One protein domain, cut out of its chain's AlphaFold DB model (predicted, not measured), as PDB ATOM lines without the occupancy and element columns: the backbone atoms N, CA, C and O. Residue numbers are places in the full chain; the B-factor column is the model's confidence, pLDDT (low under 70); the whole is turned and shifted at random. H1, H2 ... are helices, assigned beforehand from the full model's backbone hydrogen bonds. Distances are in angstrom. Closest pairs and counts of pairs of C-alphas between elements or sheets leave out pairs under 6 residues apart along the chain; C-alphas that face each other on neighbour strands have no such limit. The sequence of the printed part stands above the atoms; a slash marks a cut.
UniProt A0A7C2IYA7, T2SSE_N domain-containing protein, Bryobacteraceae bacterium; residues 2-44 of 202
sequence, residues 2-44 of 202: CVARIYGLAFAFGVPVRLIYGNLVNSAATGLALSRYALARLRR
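This is residues 2 to 44 of the 202 residues of the protein "T2SSE_N domain-containing protein" of Bryobacteraceae bacterium (UniProt A0A7C2IYA7). One long helix, H3, makes the length of this domain, with a small head of two short helices, H1 and H2, at its first end. The helix sticks out from the head with residues 16 to 44 standing free. The printed part has 43 residues with three named helices, in the order H1, H2, H3, and no named strand; the class is all helix. The whole is extended, with a radius of gyration of the C-alphas of 17.1 A and spans of 51 by 15 by 9 A.

H1 is residues 2 to 7, 8.5 A long from first to last C-alpha, beginning at C-alpha 2 (187.009, 214.166, 135.739). H2 is residues 9 to 13, 6.4 A long. H3 is residues 15 to 42, 40.1 A long, from C-alpha 15 at (192.152, 208.027, 128.469) to C-alpha 42 at (168.323, 185.119, 105.789).

H1 and H2 touch only at the corner by their link; their closest C-alphas, of Ala 4 and Ala 12, are 4.9 A apart. H2 and H3 meet only through their link. H1 and H3 are only just apart, at 8.1 A between their closest C-alphas. In H1, H2 and H3 every O i to N i+4 pair is within hydrogen-bond range.

The C-alphas of Leu 9 and Arg 44, the two farthest apart, are 51.6 A apart. The printed part has no cut, and both links are tight. Mean pLDDT of the printed part is 90.3, and no printed residue is under 70.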
ATOM      1  N   CYS A   2     187.678 215.071 134.784       80.38
ATOM      2  CA  CYS A   2     187.009 214.166 135.739       80.38
ATOM      3  C   CYS A   2     187.808 212.898 136.102       80.38
ATOM      4  O   CYS A   2     187.906 212.570 137.278       80.38
ATOM      5  N   VAL A   3     188.433 212.217 135.129       84.19
ATOM      6  CA  VAL A   3     189.226 210.994 135.400       84.19
ATOM      7  C   VAL A   3     190.450 211.293 136.266       84.19
ATOM      8  O   VAL A   3     190.720 210.550 137.198       84.19
ATOM      9  N   ALA A   4     191.134 212.415 136.020       87.62
ATOM     10  CA  ALA A   4     192.263 212.849 136.843       87.62
ATOM     11  C   ALA A   4     191.852 213.108 138.300       87.62
ATOM     12  O   ALA A   4     192.589 212.757 139.213       87.62
ATOM     13  N   ARG A   5     190.660 213.685 138.505       90.62
ATOM     14  CA  ARG A   5     190.119 213.997 139.833       90.62
ATOM     15  C   ARG A   5     189.709 212.750 140.626       90.62
ATOM     16  O   ARG A   5     189.807 212.778 141.844       90.62
ATOM     17  N   ILE A   6     189.226 211.699 139.963       89.81
ATOM     18  CA  ILE A   6     188.700 210.495 140.636       89.81
ATOM     19  C   ILE A   6     189.755 209.385 140.727       89.81
ATOM     20  O   ILE A   6     189.875 208.738 141.759       89.81
ATOM     21  N   TYR A   7     190.521 209.167 139.657       87.50
ATOM     22  CA  TYR A   7     191.429 208.023 139.515       87.50
ATOM     23  C   TYR A   7     192.910 208.427 139.435       87.50
ATOM     24  O   TYR A   7     193.773 207.558 139.414       87.50
ATOM     25  N   GLY A   8     193.229 209.724 139.400       92.88
ATOM     26  CA  GLY A   8     194.603 210.231 139.348       92.88
ATOM     27  C   GLY A   8     195.128 210.522 137.937       92.88
ATOM     28  O   GLY A   8     194.553 210.129 136.917       92.88
ATOM     29  N   LEU A   9     196.245 211.255 137.875       90.25
ATOM     30  CA  LEU A   9     196.820 211.768 136.624       90.25
ATOM     31  C   LEU A   9     197.302 210.659 135.679       90.25
ATOM     32  O   LEU A   9     197.071 210.757 134.476       90.25
ATOM     33  N   ALA A  10     197.891 209.580 136.205       89.56
ATOM     34  CA  ALA A  10     198.357 208.450 135.398       89.56
ATOM     35  C   ALA A  10     197.221 207.828 134.562       89.56
ATOM     36  O   ALA A  10     197.358 207.622 133.357       89.56
ATOM     37  N   PHE A  11     196.051 207.618 135.173       88.25
ATOM     38  CA  PHE A  11     194.875 207.101 134.473       88.25
ATOM     39  C   PHE A  11     194.287 208.111 133.489       88.25
ATOM     40  O   PHE A  11     193.765 207.713 132.449       88.25
ATOM     41  N   ALA A  12     194.387 209.411 133.782       91.38
ATOM     42  CA  ALA A  12     193.925 210.461 132.882       91.38
ATOM     43  C   ALA A  12     194.721 210.499 131.569       91.38
ATOM     44  O   ALA A  12     194.115 210.649 130.508       91.38
ATOM     45  N   PHE A  13     196.042 210.294 131.622       93.88
ATOM     46  CA  PHE A  13     196.881 210.192 130.422       93.88
ATOM     47  C   PHE A  13     196.559 208.961 129.566       93.88
ATOM     48  O   PHE A  13     196.673 209.024 128.346       93.88
ATOM     49  N   GLY A  14     196.089 207.866 130.171       92.00
ATOM     50  CA  GLY A  14     195.652 206.671 129.440       92.00
ATOM     51  C   GLY A  14     194.292 206.803 128.736       92.00
ATOM     52  O   GLY A  14     193.927 205.937 127.938       92.00
ATOM     53  N   VAL A  15     193.520 207.866 129.002       91.94
ATOM     54  CA  VAL A  15     192.152 208.027 128.469       91.94
ATOM     55  C   VAL A  15     192.096 208.071 126.938       91.94
ATOM     56  O   VAL A  15     191.255 207.352 126.397       91.94
ATOM     57  N   PRO A  16     192.937 208.842 126.217       90.62
ATOM     58  CA  PRO A  16     192.861 208.908 124.757       90.62
ATOM     59  C   PRO A  16     193.050 207.536 124.097       90.62
ATOM     60  O   PRO A  16     192.268 207.153 123.229       90.62
ATOM     61  N   VAL A  17     194.021 206.753 124.580       90.38
ATOM     62  CA  VAL A  17     194.287 205.390 124.092       90.38
ATOM     63  C   VAL A  17     193.100 204.470 124.383       90.38
ATOM     64  O   VAL A  17     192.607 203.784 123.487       90.38
ATOM     65  N   ARG A  18     192.587 204.496 125.621       88.25
ATOM     66  CA  ARG A  18     191.442 203.668 126.030       88.25
ATOM     67  C   ARG A  18     190.179 203.992 125.234       88.25
ATOM     68  O   ARG A  18     189.411 203.085 124.930       88.25
ATOM     69  N   LEU A  19     189.952 205.263 124.912       91.56
ATOM     70  CA  LEU A  19     188.776 205.712 124.171       91.56
ATOM     71  C   LEU A  19     188.798 205.200 122.729       91.56
ATOM     72  O   LEU A  19     187.800 204.655 122.263       91.56
ATOM     73  N   ILE A  20     189.945 205.312 122.052       92.75
ATOM     74  CA  ILE A  20     190.118 204.794 120.689       92.75
ATOM     75  C   ILE A  20     189.938 203.274 120.681       92.75
ATOM     76  O   ILE A  20     189.115 202.752 119.930       92.75
ATOM     77  N   TYR A  21     190.652 202.566 121.561       90.62
ATOM     78  CA  TYR A  21     190.572 201.111 121.654       90.62
ATOM     79  C   TYR A  21     189.151 200.627 121.982       90.62
ATOM     80  O   TYR A  21     188.618 199.751 121.302       90.62
ATOM     81  N   GLY A  22     188.498 201.234 122.977       89.88
ATOM     82  CA  GLY A  22     187.137 200.877 123.377       89.88
ATOM     83  C   GLY A  22     186.117 201.080 122.257       89.88
ATOM     84  O   GLY A  22     185.279 200.210 122.024       89.88
ATOM     85  N   ASN A  23     186.216 202.184 121.511       93.12
ATOM     86  CA  ASN A  23     185.330 202.442 120.376       93.12
ATOM     87  C   ASN A  23     185.543 201.448 119.227       93.12
ATOM     88  O   ASN A  23     184.562 201.015 118.622       93.12
ATOM     89  N   LEU A  24     186.788 201.044 118.950       94.69
ATOM     90  CA  LEU A  24     187.083 200.013 117.948       94.69
ATOM     91  C   LEU A  24     186.465 198.664 118.334       94.69
ATOM     92  O   LEU A  24     185.772 198.054 117.519       94.69
ATOM     93  N   VAL A  25     186.647 198.235 119.585       90.44
ATOM     94  CA  VAL A  25     186.065 196.987 120.103       90.44
ATOM     95  C   VAL A  25     184.535 197.024 120.034       90.44
ATOM     96  O   VAL A  25     183.926 196.085 119.522       90.44
ATOM     97  N   ASN A  26     183.904 198.122 120.466       90.38
ATOM     98  CA  ASN A  26     182.448 198.283 120.410       90.38
ATOM     99  C   ASN A  26     181.916 198.282 118.972       90.38
ATOM    100  O   ASN A  26     180.884 197.668 118.691       90.38
ATOM    101  N   SER A  27     182.625 198.931 118.049       94.38
ATOM    102  CA  SER A  27     182.243 198.978 116.635       94.38
ATOM    103  C   SER A  27     182.329 197.590 115.999       94.38
ATOM    104  O   SER A  27     181.384 197.152 115.341       94.38
ATOM    105  N   ALA A  28     183.415 196.854 116.257       94.06
ATOM    106  CA  ALA A  28     183.597 195.488 115.774       94.06
ATOM    107  C   ALA A  28     182.541 194.528 116.347       94.06
ATOM    108  O   ALA A  28     181.930 193.763 115.599       94.06
ATOM    109  N   ALA A  29     182.273 194.597 117.655       87.69
ATOM    110  CA  ALA A  29     181.246 193.789 118.308       87.69
ATOM    111  C   ALA A  29     179.850 194.062 117.724       87.69
ATOM    112  O   ALA A  29     179.114 193.121 117.417       87.69
ATOM    113  N   THR A  30     179.516 195.338 117.501       92.56
ATOM    114  CA  THR A  30     178.243 195.756 116.893       92.56
ATOM    115  C   THR A  30     178.116 195.245 115.459       92.56
ATOM    116  O   THR A  30     177.103 194.642 115.107       92.56
ATOM    117  N   GLY A  31     179.162 195.400 114.643       94.56
ATOM    118  CA  GLY A  31     179.190 194.892 113.270       94.56
ATOM    119  C   GLY A  31     179.028 193.370 113.196       94.56
ATOM    120  O   GLY A  31     178.246 192.862 112.389       94.56
ATOM    121  N   LEU A  32     179.704 192.630 114.079       89.44
ATOM    122  CA  LEU A  32     179.570 191.173 114.192       89.44
ATOM    123  C   LEU A  32     178.171 190.744 114.654       89.44
ATOM    124  O   LEU A  32     177.655 189.730 114.188       89.44
ATOM    125  N   ALA A  33     177.544 191.485 115.567       87.44
ATOM    126  CA  ALA A  33     176.178 191.205 116.002       87.44
ATOM    127  C   ALA A  33     175.168 191.418 114.863       87.44
ATOM    128  O   ALA A  33     174.330 190.547 114.615       87.44
ATOM    129  N   LEU A  34     175.291 192.527 114.124       92.56
ATOM    130  CA  LEU A  34     174.442 192.830 112.969       92.56
ATOM    131  C   LEU A  34     174.598 191.790 111.855       92.56
ATOM    132  O   LEU A  34     173.597 191.320 111.313       92.56
ATOM    133  N   SER A  35     175.829 191.376 111.541       90.00
ATOM    134  CA  SER A  35     176.073 190.361 110.510       90.00
ATOM    135  C   SER A  35     175.517 188.990 110.907       90.00
ATOM    136  O   SER A  35     174.854 188.339 110.095       90.00
ATOM    137  N   ARG A  36     175.690 188.573 112.171       87.19
ATOM    138  CA  ARG A  36     175.082 187.346 112.717       87.19
ATOM    139  C   ARG A  36     173.558 187.393 112.646       87.19
ATOM    140  O   ARG A  36     172.950 186.402 112.244       87.19
ATOM    141  N   TYR A  37     172.949 188.531 112.983       88.25
ATOM    142  CA  TYR A  37     171.503 188.725 112.889       88.25
ATOM    143  C   TYR A  37     170.994 188.623 111.451       88.25
ATOM    144  O   TYR A  37     170.099 187.823 111.171       88.25
ATOM    145  N   ALA A  38     171.596 189.377 110.530       91.38
ATOM    146  CA  ALA A  38     171.209 189.373 109.122       91.38
ATOM    147  C   ALA A  38     171.323 187.965 108.516       91.38
ATOM    148  O   ALA A  38     170.406 187.491 107.844       91.38
ATOM    149  N   LEU A  39     172.413 187.256 108.819       89.50
ATOM    150  CA  LEU A  39     172.663 185.912 108.311       89.50
ATOM    151  C   LEU A  39     171.721 184.863 108.929       89.50
ATOM    152  O   LEU A  39     171.254 183.976 108.213       89.50
ATOM    153  N   ALA A  40     171.386 184.977 110.219       88.31
ATOM    154  CA  ALA A  40     170.383 184.130 110.868       88.31
ATOM    155  C   ALA A  40     168.979 184.350 110.276       88.31
ATOM    156  O   ALA A  40     168.282 183.377 109.980       88.31
ATOM    157  N   ARG A  41     168.599 185.613 110.025       89.00
ATOM    158  CA  ARG A  41     167.320 185.990 109.402       89.00
ATOM    159  C   ARG A  41     167.210 185.466 107.971       89.00
ATOM    160  O   ARG A  41     166.179 184.889 107.629       89.00
ATOM    161  N   LEU A  42     168.269 185.611 107.170       94.44
ATOM    162  CA  LEU A  42     168.323 185.119 105.789       94.44
ATOM    163  C   LEU A  42     168.238 183.587 105.729       94.44
ATOM    164  O   LEU A  42     167.499 183.036 104.920       94.44
ATOM    165  N   ARG A  43     168.961 182.888 106.613       91.31
ATOM    166  CA  ARG A  43     169.024 181.416 106.646       91.31
ATOM    167  C   ARG A  43     167.923 180.759 107.490       91.31
ATOM    168  O   ARG A  43     167.987 179.550 107.697       91.31
ATOM    169  N   ARG A  44     166.950 181.532 108.000       88.12
ATOM    170  CA  ARG A  44     165.875 181.091 108.919       88.12
ATOM    171  C   ARG A  44     166.375 180.217 110.082       88.12
ATOM    172  O   ARG A  44     165.710 179.266 110.484       88.12
TER     173      ARG A  44